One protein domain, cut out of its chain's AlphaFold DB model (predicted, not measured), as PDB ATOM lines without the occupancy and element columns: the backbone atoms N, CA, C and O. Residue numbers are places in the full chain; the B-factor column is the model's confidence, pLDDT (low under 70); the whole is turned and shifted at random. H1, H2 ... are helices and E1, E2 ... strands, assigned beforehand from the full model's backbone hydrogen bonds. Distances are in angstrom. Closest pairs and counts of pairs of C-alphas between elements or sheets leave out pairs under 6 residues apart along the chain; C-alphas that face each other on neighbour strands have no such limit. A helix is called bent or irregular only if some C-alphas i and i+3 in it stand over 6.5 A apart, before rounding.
ATOM      1  N   TRP A 475     -54.593 -32.757   8.240       93.25
ATOM      2  CA  TRP A 475     -54.182 -32.833   6.844       93.25
ATOM      3  C   TRP A 475     -55.055 -31.920   5.988       93.25
ATOM      4  O   TRP A 475     -56.281 -32.024   6.011       93.25
ATOM      5  N   GLU A 476     -54.428 -31.081   5.173       93.94
ATOM      6  CA  GLU A 476     -55.098 -30.291   4.142       93.94
ATOM      7  C   GLU A 476     -54.772 -30.860   2.761       93.94
ATOM      8  O   GLU A 476     -53.657 -31.315   2.505       93.94
ATOM      9  N   ARG A 477     -55.753 -30.843   1.853       92.56
ATOM     10  CA  ARG A 477     -55.529 -31.191   0.447       92.56
ATOM     11  C   ARG A 477     -55.313 -29.924  -0.371       92.56
ATOM     12  O   ARG A 477     -56.272 -29.200  -0.612       92.56
ATOM     13  N   ARG A 478     -54.088 -29.707  -0.857       88.06
ATOM     14  CA  ARG A 478     -53.770 -28.682  -1.867       88.06
ATOM     15  C   ARG A 478     -53.262 -29.369  -3.125       88.06
ATOM     16  O   ARG A 478     -52.432 -30.268  -3.038       88.06
ATOM     17  N   ASP A 479     -53.811 -29.005  -4.281       88.81
ATOM     18  CA  ASP A 479     -53.414 -29.543  -5.594       88.81
ATOM     19  C   ASP A 479     -53.410 -31.087  -5.670       88.81
ATOM     20  O   ASP A 479     -52.557 -31.713  -6.293       88.81
ATOM     21  N   GLY A 480     -54.353 -31.724  -4.965       85.00
ATOM     22  CA  GLY A 480     -54.456 -33.185  -4.840       85.00
ATOM     23  C   GLY A 480     -53.458 -33.836  -3.868       85.00
ATOM     24  O   GLY A 480     -53.627 -35.007  -3.527       85.00
ATOM     25  N   ARG A 481     -52.467 -33.092  -3.365       80.12
ATOM     26  CA  ARG A 481     -51.475 -33.544  -2.379       80.12
ATOM     27  C   ARG A 481     -51.999 -33.347  -0.959       80.12
ATOM     28  O   ARG A 481     -52.649 -32.346  -0.668       80.12
ATOM     29  N   GLN A 482     -51.701 -34.292  -0.071       85.25
ATOM     30  CA  GLN A 482     -51.950 -34.137   1.366       85.25
ATOM     31  C   GLN A 482     -50.752 -33.429   2.002       85.25
ATOM     32  O   GLN A 482     -49.616 -33.863   1.822       85.25
ATOM     33  N   ILE A 483     -51.014 -32.345   2.725       88.88
ATOM     34  CA  ILE A 483     -50.023 -31.533   3.432       88.88
ATOM     35  C   ILE A 483     -50.392 -31.537   4.914       88.88
ATOM     36  O   ILE A 483     -51.563 -31.401   5.266       88.88
ATOM     37  N   ILE A 484     -49.396 -31.702   5.781       92.75
ATOM     38  CA  ILE A 484     -49.566 -31.605   7.232       92.75
ATOM     39  C   ILE A 484     -49.685 -30.121   7.579       92.75
ATOM     40  O   ILE A 484     -48.756 -29.359   7.322       92.75
ATOM     41  N   VAL A 485     -50.819 -29.711   8.142       93.44
ATOM     42  CA  VAL A 485     -51.043 -28.325   8.591       93.44
ATOM     43  C   VAL A 485     -50.607 -28.148  10.037       93.44
ATOM     44  O   VAL A 485     -49.971 -27.157  10.377       93.44
ATOM     45  N   SER A 486     -50.948 -29.111  10.893       95.06
ATOM     46  CA  SER A 486     -50.622 -29.081  12.319       95.06
ATOM     47  C   SER A 486     -50.741 -30.468  12.950       95.06
ATOM     48  O   SER A 486     -51.389 -31.367  12.412       95.06
ATOM     49  N   GLY A 487     -50.171 -30.624  14.138       94.94
ATOM     50  CA  GLY A 487     -50.322 -31.796  14.995       94.94
ATOM     51  C   GLY A 487     -49.578 -31.586  16.311       94.94
ATOM     52  O   GLY A 487     -48.907 -30.567  16.479       94.94
ATOM     53  N   THR A 488     -49.680 -32.544  17.230       96.06
ATOM     54  CA  THR A 488     -48.819 -32.559  18.423       96.06
ATOM     55  C   THR A 488     -47.382 -32.915  18.032       96.06
ATOM     56  O   THR A 488     -47.151 -33.514  16.974       96.06
ATOM     57  N   LEU A 489     -46.407 -32.571  18.878       96.00
ATOM     58  CA  LEU A 489     -44.993 -32.844  18.613       96.00
ATOM     59  C   LEU A 489     -44.744 -34.340  18.364       96.00
ATOM     60  O   LEU A 489     -44.083 -34.702  17.395       96.00
ATOM     61  N   GLU A 490     -45.342 -35.204  19.182       95.94
ATOM     62  CA  GLU A 490     -45.243 -36.666  19.103       95.94
ATOM     63  C   GLU A 490     -45.708 -37.167  17.735       95.94
ATOM     64  O   GLU A 490     -45.072 -38.021  17.120       95.94
ATOM     65  N   ARG A 491     -46.802 -36.605  17.210       95.06
ATOM     66  CA  ARG A 491     -47.348 -36.993  15.908       95.06
ATOM     67  C   ARG A 491     -46.524 -36.457  14.747       95.06
ATOM     68  O   ARG A 491     -46.351 -37.172  13.763       95.06
ATOM     69  N   LEU A 492     -45.986 -35.242  14.856       96.06
ATOM     70  CA  LEU A 492     -45.088 -34.688  13.843       96.06
ATOM     71  C   LEU A 492     -43.757 -35.459  13.784       96.06
ATOM     72  O   LEU A 492     -43.249 -35.682  12.683       96.06
ATOM     73  N   VAL A 493     -43.238 -35.919  14.930       96.19
ATOM     74  CA  VAL A 493     -42.041 -36.774  15.039       96.19
ATOM     75  C   VAL A 493     -42.323 -38.205  14.565       96.19
ATOM     76  O   VAL A 493     -41.540 -38.748  13.787       96.19
ATOM     77  N   ALA A 494     -43.459 -38.807  14.923       94.69
ATOM     78  CA  ALA A 494     -43.866 -40.099  14.366       94.69
ATOM     79  C   ALA A 494     -43.954 -40.032  12.829       94.69
ATOM     80  O   ALA A 494     -43.380 -40.868  12.131       94.69
ATOM     81  N   GLN A 495     -44.565 -38.972  12.293       93.88
ATOM     82  CA  GLN A 495     -44.652 -38.718  10.856       93.88
ATOM     83  C   GLN A 495     -43.287 -38.426  10.210       93.88
ATOM     84  O   GLN A 495     -43.070 -38.802   9.058       93.88
ATOM     85  N   LEU A 496     -42.345 -37.805  10.928       93.94
ATOM     86  CA  LEU A 496     -40.955 -37.591  10.494       93.94
ATOM     87  C   LEU A 496     -40.219 -38.916  10.307       93.94
ATOM     88  O   LEU A 496     -39.520 -39.119   9.316       93.94
ATOM     89  N   ILE A 497     -40.411 -39.836  11.249       93.25
ATOM     90  CA  ILE A 497     -39.846 -41.174  11.167       93.25
ATOM     91  C   ILE A 497     -40.529 -41.927  10.019       93.25
ATOM     92  O   ILE A 497     -39.849 -42.411   9.117       93.25
ATOM     93  N   GLU A 498     -41.862 -41.970   9.968       89.44
ATOM     94  CA  GLU A 498     -42.596 -42.686   8.919       89.44
ATOM     95  C   GLU A 498     -42.258 -42.194   7.501       89.44
ATOM     96  O   GLU A 498     -41.912 -43.012   6.639       89.44
ATOM     97  N   SER A 499     -42.260 -40.875   7.281       79.94
ATOM     98  CA  SER A 499     -41.960 -40.240   5.989       79.94
ATOM     99  C   SER A 499     -40.527 -40.448   5.495       79.94
ATOM    100  O   SER A 499     -40.303 -40.388   4.296       79.94
ATOM    101  N   ASN A 500     -39.562 -40.824   6.337       67.31
ATOM    102  CA  ASN A 500     -38.198 -41.139   5.881       67.31
ATOM    103  C   ASN A 500     -38.131 -42.439   5.020       67.31
ATOM    104  O   ASN A 500     -37.092 -42.790   4.471       67.31
ATOM    105  N   GLN A 501     -39.247 -43.169   4.847       67.12
ATOM    106  CA  GLN A 501     -39.405 -44.211   3.810       67.12
ATOM    107  C   GLN A 501     -39.991 -43.699   2.483       67.12
ATOM    108  O   GLN A 501     -40.164 -44.476   1.538       67.12
ATOM    109  N   SER A 502     -40.338 -42.415   2.385       56.47
ATOM    110  CA  SER A 502     -41.204 -41.912   1.326       56.47
ATOM    111  C   SER A 502     -40.532 -41.674  -0.018       56.47
ATOM    112  O   SER A 502     -41.154 -41.054  -0.861       56.47
ATOM    113  N   GLU A 503     -39.353 -42.221  -0.305       58.97
ATOM    114  CA  GLU A 503     -38.886 -42.318  -1.697       58.97
ATOM    115  C   GLU A 503     -39.892 -43.143  -2.531       58.97
ATOM    116  O   GLU A 503     -40.287 -42.755  -3.628       58.97
ATOM    117  N   LYS A 504     -40.454 -44.213  -1.942       58.41
ATOM    118  CA  LYS A 504     -41.531 -45.009  -2.557       58.41
ATOM    119  C   LYS A 504     -42.909 -44.335  -2.494       58.41
ATOM    120  O   LYS A 504     -43.718 -44.523  -3.401       58.41
ATOM    121  N   LEU A 505     -43.195 -43.562  -1.441       54.59
ATOM    122  CA  LEU A 505     -44.461 -42.823  -1.323       54.59
ATOM    123  C   LEU A 505     -44.485 -41.577  -2.215       54.59
ATOM    124  O   LEU A 505     -45.527 -41.312  -2.785       54.59
ATOM    125  N   ALA A 506     -43.365 -40.885  -2.425       61.25
ATOM    126  CA  ALA A 506     -43.234 -39.739  -3.325       61.25
ATOM    127  C   ALA A 506     -43.597 -40.107  -4.769       61.25
ATOM    128  O   ALA A 506     -44.309 -39.355  -5.432       61.25
ATOM    129  N   VAL A 507     -43.193 -41.300  -5.218       60.47
ATOM    130  CA  VAL A 507     -43.619 -41.878  -6.504       60.47
ATOM    131  C   VAL A 507     -45.132 -42.152  -6.530       60.47
ATOM    132  O   VAL A 507     -45.781 -41.914  -7.543       60.47
ATOM    133  N   LEU A 508     -45.714 -42.614  -5.419       54.91
ATOM    134  CA  LEU A 508     -47.137 -42.978  -5.303       54.91
ATOM    135  C   LEU A 508     -48.089 -41.787  -5.087       54.91
ATOM    136  O   LEU A 508     -49.252 -41.864  -5.473       54.91
ATOM    137  N   THR A 509     -47.623 -40.699  -4.473       57.53
ATOM    138  CA  THR A 509     -48.407 -39.490  -4.161       57.53
ATOM    139  C   THR A 509     -48.030 -38.290  -5.035       57.53
ATOM    140  O   THR A 509     -48.555 -37.194  -4.837       57.53
ATOM    141  N   GLY A 510     -47.117 -38.471  -5.999       55.41
ATOM    142  CA  GLY A 510     -46.596 -37.399  -6.853       55.41
ATOM    143  C   GLY A 510     -45.884 -36.298  -6.059       55.41
ATOM    144  O   GLY A 510     -45.931 -35.126  -6.441       55.41
ATOM    145  N   TYR A 511     -45.294 -36.648  -4.913       58.81
ATOM    146  CA  TYR A 511     -44.780 -35.709  -3.918       58.81
ATOM    147  C   TYR A 511     -43.275 -35.484  -4.093       58.81
ATOM    148  O   TYR A 511     -42.455 -35.999  -3.343       58.81
ATOM    149  N   THR A 512     -42.920 -34.648  -5.064       50.22
ATOM    150  CA  THR A 512     -41.611 -33.974  -5.132       50.22
ATOM    151  C   THR A 512     -41.665 -32.631  -4.391       50.22
ATOM    152  O   THR A 512     -41.222 -31.604  -4.906       50.22
ATOM    153  N   GLY A 513     -42.324 -32.601  -3.228       53.09
ATOM    154  CA  GLY A 513     -42.286 -31.440  -2.339       53.09
ATOM    155  C   GLY A 513     -40.910 -31.303  -1.677       53.09
ATOM    156  O   GLY A 513     -40.130 -32.259  -1.719       53.09
ATOM    157  N   PRO A 514     -40.601 -30.154  -1.045       57.88
ATOM    158  CA  PRO A 514     -39.441 -30.069  -0.164       57.88
ATOM    159  C   PRO A 514     -39.524 -31.196   0.870       57.88
ATOM    160  O   PRO A 514     -40.605 -31.475   1.401       57.88
ATOM    161  N   ASP A 515     -38.401 -31.882   1.092       80.50
ATOM    162  CA  ASP A 515     -38.341 -33.049   1.971       80.50
ATOM    163  C   ASP A 515     -38.891 -32.663   3.352       80.50
ATOM    164  O   ASP A 515     -38.366 -31.751   3.994       80.50
ATOM    165  N   TYR A 516     -39.953 -33.341   3.804       88.81
ATOM    166  CA  TYR A 516     -40.564 -33.070   5.108       88.81
ATOM    167  C   TYR A 516     -39.524 -33.174   6.227       88.81
ATOM    168  O   TYR A 516     -39.573 -32.396   7.174       88.81
ATOM    169  N   VAL A 517     -38.530 -34.060   6.078       90.88
ATOM    170  CA  VAL A 517     -37.407 -34.167   7.010       90.88
ATOM    171  C   VAL A 517     -36.586 -32.880   7.039       90.88
ATOM    172  O   VAL A 517     -36.308 -32.371   8.118       90.88
ATOM    173  N   TYR A 518     -36.246 -32.311   5.881       92.00
ATOM    174  CA  TYR A 518     -35.508 -31.048   5.807       92.00
ATOM    175  C   TYR A 518     -36.323 -29.876   6.371       92.00
ATOM    176  O   TYR A 518     -35.829 -29.122   7.207       92.00
ATOM    177  N   THR A 519     -37.593 -29.744   5.973       93.44
ATOM    178  CA  THR A 519     -38.466 -28.666   6.465       93.44
ATOM    179  C   THR A 519     -38.678 -28.756   7.975       93.44
ATOM    180  O   THR A 519     -38.612 -27.733   8.653       93.44
ATOM    181  N   PHE A 520     -38.883 -29.958   8.520       95.44
ATOM    182  CA  PHE A 520     -39.032 -30.167   9.959       95.44
ATOM    183  C   PHE A 520     -37.735 -29.835  10.707       95.44
ATOM    184  O   PHE A 520     -37.762 -29.026  11.629       95.44
ATOM    185  N   LEU A 521     -36.587 -30.383  10.290       95.69
ATOM    186  CA  LEU A 521     -35.300 -30.131  10.952       95.69
ATOM    187  C   LEU A 521     -34.908 -28.645  10.934       95.69
ATOM    188  O   LEU A 521     -34.400 -28.144  11.935       95.69
ATOM    189  N   LEU A 522     -35.223 -27.919   9.858       95.06
ATOM    190  CA  LEU A 522     -34.993 -26.476   9.762       95.06
ATOM    191  C   LEU A 522     -35.929 -25.640  10.659       95.06
ATOM    192  O   LEU A 522     -35.551 -24.544  11.063       95.06
ATOM    193  N   SER A 523     -37.143 -26.122  10.958       96.00
ATOM    194  CA  SER A 523     -38.192 -25.330  11.631       96.00
ATOM    195  C   SER A 523     -38.577 -25.800  13.038       96.00
ATOM    196  O   SER A 523     -39.329 -25.098  13.715       96.00
ATOM    197  N   HIS A 524     -38.059 -26.936  13.519       96.81
ATOM    198  CA  HIS A 524     -38.450 -27.504  14.815       96.81
ATOM    199  C   HIS A 524     -38.263 -26.533  15.993       96.81
ATOM    200  O   HIS A 524     -39.111 -26.477  16.883       96.81
ATOM    201  N   THR A 525     -37.230 -25.685  15.953       96.75
ATOM    202  CA  THR A 525     -36.933 -24.695  17.000       96.75
ATOM    203  C   THR A 525     -37.974 -23.587  17.170       96.75
ATOM    204  O   THR A 525     -37.890 -22.829  18.132       96.75
ATOM    205  N   TYR A 526     -38.966 -23.474  16.279       97.12
ATOM    206  CA  TYR A 526     -40.099 -22.561  16.475       97.12
ATOM    207  C   TYR A 526     -41.179 -23.114  17.421       97.12
ATOM    208  O   TYR A 526     -42.013 -22.342  17.888       97.12
ATOM    209  N   PHE A 527     -41.198 -24.426  17.690       97.12
ATOM    210  CA  PHE A 527     -42.255 -25.081  18.480       97.12
ATOM    211  C   PHE A 527     -41.762 -26.152  19.468       97.12
ATOM    212  O   PHE A 527     -42.553 -26.650  20.266       97.12
ATOM    213  N   THR A 528     -40.480 -26.514  19.445       97.50
ATOM    214  CA  THR A 528     -39.840 -27.393  20.432       97.50
ATOM    215  C   THR A 528     -38.361 -27.031  20.588       97.50
ATOM    216  O   THR A 528     -37.808 -26.320  19.753       97.50
ATOM    217  N   THR A 529     -37.692 -27.503  21.639       96.94
ATOM    218  CA  THR A 529     -36.232 -27.375  21.762       96.94
ATOM    219  C   THR A 529     -35.530 -28.564  21.107       96.94
ATOM    220  O   THR A 529     -36.085 -29.661  21.028       96.94
ATOM    221  N   SER A 530     -34.272 -28.382  20.696       96.81
ATOM    222  CA  SER A 530     -33.424 -29.474  20.195       96.81
ATOM    223  C   SER A 530     -33.328 -30.635  21.195       96.81
ATOM    224  O   SER A 530     -33.351 -31.798  20.802       96.81
ATOM    225  N   THR A 531     -33.277 -30.329  22.496       96.25
ATOM    226  CA  THR A 531     -33.237 -31.321  23.581       96.25
ATOM    227  C   THR A 531     -34.514 -32.159  23.665       96.25
ATOM    228  O   THR A 531     -34.422 -33.383  23.643       96.25
ATOM    229  N   ILE A 532     -35.697 -31.533  23.663       96.94
ATOM    230  CA  ILE A 532     -36.989 -32.244  23.677       96.94
ATOM    231  C   ILE A 532     -37.180 -33.031  22.370       96.94
ATOM    232  O   ILE A 532     -37.689 -34.151  22.376       96.94
ATOM    233  N   PHE A 533     -36.748 -32.491  21.227       97.56
ATOM    234  CA  PHE A 533     -36.799 -33.218  19.959       97.56
ATOM    235  C   PHE A 533     -35.903 -34.470  19.967       97.56
ATOM    236  O   PHE A 533     -36.348 -35.538  19.540       97.56
ATOM    237  N   LEU A 534     -34.678 -34.374  20.499       97.38
ATOM    238  CA  LEU A 534     -33.789 -35.526  20.674       97.38
ATOM    239  C   LEU A 534     -34.395 -36.564  21.632       97.38
ATOM    240  O   LEU A 534     -34.380 -37.751  21.312       97.38
ATOM    241  N   GLU A 535     -34.988 -36.129  22.747       96.88
ATOM    242  CA  GLU A 535     -35.712 -36.995  23.688       96.88
ATOM    243  C   GLU A 535     -36.850 -37.757  22.986       96.88
ATOM    244  O   GLU A 535     -36.907 -38.982  23.069       96.88
ATOM    245  N   LYS A 536     -37.683 -37.084  22.178       97.69
ATOM    246  CA  LYS A 536     -38.736 -37.752  21.385       97.69
ATOM    247  C   LYS A 536     -38.191 -38.745  20.357       97.69
ATOM    248  O   LYS A 536     -38.797 -39.796  20.139       97.69
ATOM    249  N   LEU A 537     -37.038 -38.476  19.745       97.25
ATOM    250  CA  LEU A 537     -36.376 -39.462  18.885       97.25
ATOM    251  C   LEU A 537     -35.845 -40.667  19.682       97.25
ATOM    252  O   LEU A 537     -35.947 -41.795  19.200       97.25
ATOM    253  N   GLN A 538     -35.325 -40.456  20.894       97.12
ATOM    254  CA  GLN A 538     -34.883 -41.531  21.786       97.12
ATOM    255  C   GLN A 538     -36.065 -42.383  22.281       97.12
ATOM    256  O   GLN A 538     -35.985 -43.610  22.198       97.12
ATOM    257  N   GLU A 539     -37.186 -41.773  22.690       96.88
ATOM    258  CA  GLU A 539     -38.437 -42.468  23.041       96.88
ATOM    259  C   GLU A 539     -38.862 -43.445  21.930       96.88
ATOM    260  O   GLU A 539     -39.071 -44.633  22.182       96.88
ATOM    261  N   HIS A 540     -38.911 -42.983  20.675       96.06
ATOM    262  CA  HIS A 540     -39.262 -43.833  19.532       96.06
ATOM    263  C   HIS A 540     -38.188 -44.874  19.166       96.06
ATOM    264  O   HIS A 540     -38.525 -45.920  18.606       96.06
ATOM    265  N   TYR A 541     -36.909 -44.621  19.460       97.12
ATOM    266  CA  TYR A 541     -35.817 -45.565  19.197       97.12
ATOM    267  C   TYR A 541     -35.827 -46.741  20.185       97.12
ATOM    268  O   TYR A 541     -35.627 -47.896  19.789       97.12
ATOM    269  N   PHE A 542     -36.086 -46.447  21.463       97.00
ATOM    270  CA  PHE A 542     -36.125 -47.417  22.561       97.00
ATOM    271  C   PHE A 542     -37.523 -47.985  22.850       97.00
ATOM    272  O   PHE A 542     -37.641 -48.854  23.713       97.00
ATOM    273  N   ALA A 543     -38.556 -47.553  22.117       95.81
ATOM    274  CA  ALA A 543     -39.920 -48.068  22.219       95.81
ATOM    275  C   ALA A 543     -39.946 -49.605  22.186       95.81
ATOM    276  O   ALA A 543     -39.613 -50.227  21.174       95.81
ATOM    277  N   SER A 544     -40.323 -50.224  23.305       94.06
ATOM    278  CA  SER A 544     -40.394 -51.678  23.430       94.06
ATOM    279  C   SER A 544     -41.570 -52.250  22.626       94.06
ATOM    280  O   SER A 544     -42.614 -51.600  22.505       94.06
ATOM    281  N   PRO A 545     -41.451 -53.478  22.082       93.62
ATOM    282  CA  PRO A 545     -42.615 -54.185  21.562       93.62
ATOM    283  C   PRO A 545     -43.654 -54.352  22.687       93.62
ATOM    284  O   PRO A 545     -43.257 -54.580  23.837       93.62
ATOM    285  N   PRO A 546     -44.969 -54.266  22.399       94.06
ATOM    286  CA  PRO A 546     -45.981 -54.425  23.436       94.06
ATOM    287  C   PRO A 546     -45.861 -55.795  24.134       94.06
ATOM    288  O   PRO A 546     -45.488 -56.787  23.500       94.06
ATOM    289  N   PRO A 547     -46.165 -55.887  25.439       95.88
ATOM    290  CA  PRO A 547     -46.131 -57.159  26.149       95.88
ATOM    291  C   PRO A 547     -47.254 -58.091  25.666       95.88
ATOM    292  O   PRO A 547     -48.348 -57.644  25.329       95.88
ATOM    293  N   GLY A 548     -46.996 -59.402  25.677       96.12
ATOM    294  CA  GLY A 548     -48.011 -60.432  25.417       96.12
ATOM    295  C   GLY A 548     -48.209 -60.860  23.956       96.12
ATOM    296  O   GLY A 548     -49.047 -61.723  23.710       96.12
ATOM    297  N   LEU A 549     -47.446 -60.322  22.997       95.88
ATOM    298  CA  LEU A 549     -47.495 -60.791  21.603       95.88
ATOM    299  C   LEU A 549     -46.924 -62.204  21.421       95.88
ATOM    300  O   LEU A 549     -45.962 -62.604  22.081       95.88
ATOM    301  N   GLY A 550     -47.488 -62.945  20.463       97.50
ATOM    302  CA  GLY A 550     -47.014 -64.282  20.115       97.50
ATOM    303  C   GLY A 550     -45.640 -64.266  19.422       97.50
ATOM    304  O   GLY A 550     -45.279 -63.284  18.769       97.50
ATOM    305  N   PRO A 551     -44.871 -65.373  19.456       95.50
ATOM    306  CA  PRO A 551     -43.516 -65.429  18.890       95.50
ATOM    307  C   PRO A 551     -43.456 -65.233  17.362       95.50
ATOM    308  O   PRO A 551     -42.393 -64.930  16.822       95.50
ATOM    309  N   GLY A 552     -44.576 -65.407  16.651       96.19
ATOM    310  CA  GLY A 552     -44.692 -65.060  15.231       96.19
ATOM    311  C   GLY A 552     -44.856 -63.555  14.999       96.19
ATOM    312  O   GLY A 552     -44.200 -62.988  14.128       96.19
ATOM    313  N   GLU A 553     -45.684 -62.900  15.810       96.31
ATOM    314  CA  GLU A 553     -45.973 -61.465  15.719       96.31
ATOM    315  C   GLU A 553     -44.796 -60.623  16.221       96.31
ATOM    316  O   GLU A 553     -44.473 -59.597  15.623       96.31
ATOM    317  N   LEU A 554     -44.099 -61.102  17.259       95.88
ATOM    318  CA  LEU A 554     -42.898 -60.473  17.803       95.88
ATOM    319  C   LEU A 554     -41.846 -60.239  16.707       95.88
ATOM    320  O   LEU A 554     -41.383 -59.117  16.555       95.88
ATOM    321  N   LYS A 555     -41.567 -61.241  15.860       95.44
ATOM    322  CA  LYS A 555     -40.639 -61.105  14.717       95.44
ATOM    323  C   LYS A 555     -41.075 -60.032  13.714       95.44
ATOM    324  O   LYS A 555     -40.238 -59.338  13.137       95.44
ATOM    325  N   VAL A 556     -42.384 -59.880  13.494       95.25
ATOM    326  CA  VAL A 556     -42.923 -58.829  12.618       95.25
ATOM    327  C   VAL A 556     -42.708 -57.456  13.254       95.25
ATOM    328  O   VAL A 556     -42.275 -56.536  12.560       95.25
ATOM    329  N   ILE A 557     -42.945 -57.308  14.560       94.50
ATOM    330  CA  ILE A 557     -42.695 -56.049  15.275       94.50
ATOM    331  C   ILE A 557     -41.200 -55.729  15.336       94.50
ATOM    332  O   ILE A 557     -40.838 -54.610  14.998       94.50
ATOM    333  N   GLU A 558     -40.327 -56.691  15.639       94.75
ATOM    334  CA  GLU A 558     -38.865 -56.523  15.606       94.75
ATOM    335  C   GLU A 558     -38.387 -56.027  14.229       94.75
ATOM    336  O   GLU A 558     -37.599 -55.084  14.139       94.75
ATOM    337  N   SER A 559     -38.921 -56.593  13.137       93.75
ATOM    338  CA  SER A 559     -38.597 -56.144  11.775       93.75
ATOM    339  C   SER A 559     -39.052 -54.701  11.496       93.75
ATOM    340  O   SER A 559     -38.327 -53.928  10.864       93.75
ATOM    341  N   LYS A 560     -40.223 -54.299  12.019       92.56
ATOM    342  CA  LYS A 560     -40.730 -52.921  11.926       92.56
ATOM    343  C   LYS A 560     -39.890 -51.968  12.776       92.56
ATOM    344  O   LYS A 560     -39.520 -50.907  12.283       92.56
ATOM    345  N   GLN A 561     -39.544 -52.366  14.000       94.69
ATOM    346  CA  GLN A 561     -38.734 -51.601  14.947       94.69
ATOM    347  C   GLN A 561     -37.333 -51.331  14.390       94.69
ATOM    348  O   GLN A 561     -36.892 -50.187  14.416       94.69
ATOM    349  N   LEU A 562     -36.675 -52.325  13.781       94.31
ATOM    350  CA  LEU A 562     -35.401 -52.127  13.079       94.31
ATOM    351  C   LEU A 562     -35.529 -51.098  11.937       94.31
ATOM    352  O   LEU A 562     -34.648 -50.256  11.735       94.31
ATOM    353  N   GLY A 563     -36.653 -51.128  11.215       92.00
ATOM    354  CA  GLY A 563     -36.997 -50.131  10.202       92.00
ATOM    355  C   GLY A 563     -37.252 -48.732  10.774       92.00
ATOM    356  O   GLY A 563     -36.916 -47.747  10.123       92.00
ATOM    357  N   THR A 564     -37.825 -48.617  11.972       93.50
ATOM    358  CA  THR A 564     -38.017 -47.352  12.708       93.50
ATOM    359  C   THR A 564     -36.675 -46.799  13.199       93.50
ATOM    360  O   THR A 564     -36.331 -45.659  12.893       93.50
ATOM    361  N   GLN A 565     -35.863 -47.625  13.860       95.69
ATOM    362  CA  GLN A 565     -34.531 -47.275  14.368       95.69
ATOM    363  C   GLN A 565     -33.597 -46.797  13.249       95.69
ATOM    364  O   GLN A 565     -32.960 -45.756  13.380       95.69
ATOM    365  N   THR A 566     -33.580 -47.493  12.107       94.12
ATOM    366  CA  THR A 566     -32.792 -47.084  10.929       94.12
ATOM    367  C   THR A 566     -33.192 -45.693  10.426       94.12
ATOM    368  O   THR A 566     -32.333 -44.889  10.069       94.12
ATOM    369  N   ARG A 567     -34.493 -45.377  10.414       93.12
ATOM    370  CA  ARG A 567     -34.994 -44.058  10.001       93.12
ATOM    371  C   ARG A 567     -34.621 -42.963  10.995       93.12
ATOM    372  O   ARG A 567     -34.229 -41.890  10.556       93.12
ATOM    373  N   ILE A 568     -34.683 -43.239  12.298       95.81
ATOM    374  CA  ILE A 568     -34.238 -42.302  13.341       95.81
ATOM    375  C   ILE A 568     -32.749 -41.985  13.164       95.81
ATOM    376  O   ILE A 568     -32.392 -40.815  13.086       95.81
ATOM    377  N   VAL A 569     -31.892 -42.999  12.983       95.81
ATOM    378  CA  VAL A 569     -30.452 -42.801  12.714       95.81
ATOM    379  C   VAL A 569     -30.223 -41.978  11.437       95.81
ATOM    380  O   VAL A 569     -29.386 -41.079  11.436       95.81
ATOM    381  N   ASN A 570     -30.997 -42.208  10.371       92.62
ATOM    382  CA  ASN A 570     -30.919 -41.395   9.150       92.62
ATOM    383  C   ASN A 570     -31.362 -39.937   9.372       92.62
ATOM    384  O   ASN A 570     -30.735 -39.027   8.831       92.62
ATOM    385  N   THR A 571     -32.422 -39.700  10.154       94.56
ATOM    386  CA  THR A 571     -32.868 -38.351  10.543       94.56
ATOM    387  C   THR A 571     -31.794 -37.643  11.368       94.56
ATOM    388  O   THR A 571     -31.446 -36.511  11.049       94.56
ATOM    389  N   LEU A 572     -31.209 -38.319  12.363       96.19
ATOM    390  CA  LEU A 572     -30.119 -37.781  13.182       96.19
ATOM    391  C   LEU A 572     -28.875 -37.455  12.350       96.19
ATOM    392  O   LEU A 572     -28.326 -36.366  12.485       96.19
ATOM    393  N   LYS A 573     -28.477 -38.338  11.423       94.94
ATOM    394  CA  LYS A 573     -27.373 -38.063  10.491       94.94
ATOM    395  C   LYS A 573     -27.646 -36.801   9.668       94.94
ATOM    396  O   LYS A 573     -26.815 -35.907   9.638       94.94
ATOM    397  N   ARG A 574     -28.832 -36.692   9.053       94.44
ATOM    398  CA  ARG A 574     -29.244 -35.498   8.290       94.44
ATOM    399  C   ARG A 574     -29.292 -34.233   9.148       94.44
ATOM    400  O   ARG A 574     -29.043 -33.154   8.618       94.44
ATOM    401  N   TRP A 575     -29.626 -34.348  10.431       95.88
ATOM    402  CA  TRP A 575     -29.664 -33.218  11.356       95.88
ATOM    403  C   TRP A 575     -28.259 -32.703  11.679       95.88
ATOM    404  O   TRP A 575     -28.025 -31.503  11.576       95.88
ATOM    405  N   ILE A 576     -27.319 -33.608  11.961       95.81
ATOM    406  CA  ILE A 576     -25.900 -33.286  12.163       95.81
ATOM    407  C   ILE A 576     -25.293 -32.713  10.873       95.81
ATOM    408  O   ILE A 576     -24.731 -31.621  10.901       95.81
ATOM    409  N   ASP A 577     -25.462 -33.407   9.739       95.19
ATOM    410  CA  ASP A 577     -24.875 -33.030   8.446       95.19
ATOM    411  C   ASP A 577     -25.328 -31.618   8.002       95.19
ATOM    412  O   ASP A 577     -24.501 -30.797   7.606       95.19
ATOM    413  N   ASN A 578     -26.633 -31.307   8.081       95.38
ATOM    414  CA  ASN A 578     -27.202 -30.068   7.523       95.38
ATOM    415  C   ASN A 578     -27.386 -28.930   8.544       95.38
ATOM    416  O   ASN A 578     -27.535 -27.775   8.143       95.38
ATOM    417  N   HIS A 579     -27.409 -29.224   9.849       95.00
ATOM    418  CA  HIS A 579     -27.732 -28.249  10.900       95.00
ATOM    419  C   HIS A 579     -26.819 -28.371  12.142       95.00
ATOM    420  O   HIS A 579     -27.266 -28.165  13.272       95.00
ATOM    421  N   HIS A 580     -25.527 -28.664  11.934       94.19
ATOM    422  CA  HIS A 580     -24.499 -28.760  12.988       94.19
ATOM    423  C   HIS A 580     -24.502 -27.591  13.995       94.19
ATOM    424  O   HIS A 580     -24.218 -27.800  15.169       94.19
ATOM    425  N   TYR A 581     -24.882 -26.380  13.573       95.44
ATOM    426  CA  TYR A 581     -24.908 -25.186  14.426       95.44
ATOM    427  C   TYR A 581     -25.772 -25.335  15.693       95.44
ATOM    428  O   TYR A 581     -25.458 -24.723  16.711       95.44
ATOM    429  N   PHE A 582     -26.822 -26.170  15.683       94.06
ATOM    430  CA  PHE A 582     -27.608 -26.450  16.894       94.06
ATOM    431  C   PHE A 582     -26.790 -27.182  17.970       94.06
ATOM    432  O   PHE A 582     -27.002 -26.966  19.161       94.06
ATOM    433  N   PHE A 583     -25.844 -28.025  17.555       94.69
ATOM    434  CA  PHE A 583     -24.962 -28.791  18.435       94.69
ATOM    435  C   PHE A 583     -23.796 -27.944  18.970       94.69
ATOM    436  O   PHE A 583     -23.317 -28.182  20.075       94.69
ATOM    437  N   GLU A 584     -23.363 -26.930  18.215       95.44
ATOM    438  CA  GLU A 584     -22.367 -25.950  18.672       95.44
ATOM    439  C   GLU A 584     -22.952 -24.957  19.688       95.44
ATOM    440  O   GLU A 584     -22.281 -24.581  20.647       95.44
ATOM    441  N   GLN A 585     -24.211 -24.547  19.491       95.44
ATOM    442  CA  GLN A 585     -24.911 -23.608  20.373       95.44
ATOM    443  C   GLN A 585     -25.359 -24.239  21.698       95.44
ATOM    444  O   GLN A 585     -25.422 -23.535  22.705       95.44
ATOM    445  N   ASP A 586     -25.648 -25.546  21.719       94.94
ATOM    446  CA  ASP A 586     -26.066 -26.270  22.922       94.94
ATOM    447  C   ASP A 586     -25.096 -27.416  23.296       94.94
ATOM    448  O   ASP A 586     -25.252 -28.565  22.865       94.94
ATOM    449  N   PRO A 587     -24.121 -27.153  24.190       93.12
ATOM    450  CA  PRO A 587     -23.234 -28.180  24.731       93.12
ATOM    451  C   PRO A 587     -23.929 -29.253  25.585       93.12
ATOM    452  O   PRO A 587     -23.265 -30.217  25.970       93.12
ATOM    453  N   GLN A 588     -25.207 -29.098  25.955       92.25
ATOM    454  CA  GLN A 588     -25.989 -30.163  26.591       92.25
ATOM    455  C   GLN A 588     -26.536 -31.132  25.545       92.25
ATOM    456  O   GLN A 588     -26.464 -32.340  25.762       92.25
ATOM    457  N   LEU A 589     -26.976 -30.634  24.383       94.19
ATOM    458  CA  LEU A 589     -27.380 -31.468  23.247       94.19
ATOM    459  C   LEU A 589     -26.248 -32.422  22.834       94.19
ATOM    460  O   LEU A 589     -26.472 -33.620  22.709       94.19
ATOM    461  N   MET A 590     -25.012 -31.915  22.753       92.94
ATOM    462  CA  MET A 590     -23.796 -32.709  22.490       92.94
ATOM    463  C   MET A 590     -23.390 -33.693  23.606       92.94
ATOM    464  O   MET A 590     -22.485 -34.497  23.396       92.94
ATOM    465  N   LYS A 591     -24.000 -33.618  24.797       92.56
ATOM    466  CA  LYS A 591     -23.785 -34.561  25.919       92.56
ATOM    467  C   LYS A 591     -24.926 -35.562  26.090       92.56
ATOM    468  O   LYS A 591     -24.724 -36.597  26.715       92.56
ATOM    469  N   ALA A 592     -26.119 -35.222  25.603       88.81
ATOM    470  CA  ALA A 592     -27.284 -36.102  25.553       88.81
ATOM    471  C   ALA A 592     -27.233 -37.085  24.364       88.81
ATOM    472  O   ALA A 592     -28.071 -37.986  24.274       88.81
TER     473      ALA A 592
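Overview. This is residues 475 to 592 of the 593 residues of the protein "Gguanine nucleotide exchange factor motif containing protein" of Acanthamoeba castellanii str. Neff (UniProt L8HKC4). A long helix, H5, and the shorter H4 fold back on each other as a helical hairpin, and H1 and H3, side by side and running opposite ways, are set crosswise to H5. Beyond H1 and H3, away from the long hairpin, lie a small two-stranded hairpin, E1 and E2, and the short helix H2, while H6 and H7 turn back from the last residues of H5 toward the first residues of H4. The printed part has 118 residues with two named strands and then seven named helices, in the order E1 E2 H1 H2 H3 H4 H5 H6 H7; its sheet, E1 - E2, is antiparallel and its class is mostly helix. It is only just compact, close to loose, with a radius of gyration of the C-alphas of 15.8 A, and only just flat, spanning 45 by 43 by 24 A.

Along the chain. Find C-alpha 475 at (-54.182, -32.833, 6.844), where E1, residues 475 to 478, begins. E2 follows as residues 481 to 486, 15.4 A long, then H1, residues 489 to 499, 14.9 A. Next come H2, residues 503 to 509, and H3, residues 516 to 526, 15.5 A long and irregular, with C-alphas 522 and 525 7.7 A apart. H4, residues 530 to 542, measures 18.3 A. Look for C-alpha 551 at (-43.516, -65.429, 18.890); from there H5 runs 41.2 A to residue 579. H6, residues 581 to 585, and H7, residues 589 to 592, end at C-alpha 592, (-27.284, -36.102, 25.553).

Arrangement. In the hairpin of E1 and E2, look at N 476 and O 483, 2.9 A apart and within hydrogen-bond range. H2 touches no helix. H1 touches H3 at a shallow tilt of 18 degrees, opposite ways, closest at the C-alphas of Leu 496 and Val 517, 6.0 A. H1 is about perpendicular to H5, at 82 degrees, and touches its residues 564 to 571 alone, closest at C-alphas 497 and 567, 5.8 A. H3 touches residues 571 to 579 of H5 alone at a steep tilt of 66 degrees, closest at C-alphas 521 and 575, 6.4 A. In the helical hairpin, H4 touches H5 at a shallow tilt of 23 degrees, opposite ways, closest at C-alphas 541 and 565, 5.3 A. H7 only just touches H4, with 3 pairs of C-alphas within 8 A, the closest 531 and 589, 5.9 A; H6 and H7 touch only at the corner, and only just, closest at C-alphas 583 and 590, 5.8 A. Every O i to N i+4 pair is within hydrogen-bond range in H1, H4 and H6, against 2 of 3 in H2, 5 of 7 in H3 and 23 of 25 in H5; H7 is too short for such a pair.

Size, cuts and confidence. The two C-alphas farthest apart are those of Gly 550 and Gln 585, 46.3 A. The printed part has no cut, and no link is long. Its mean pLDDT is 89.5; look for values under 70 at residues 500 to 514.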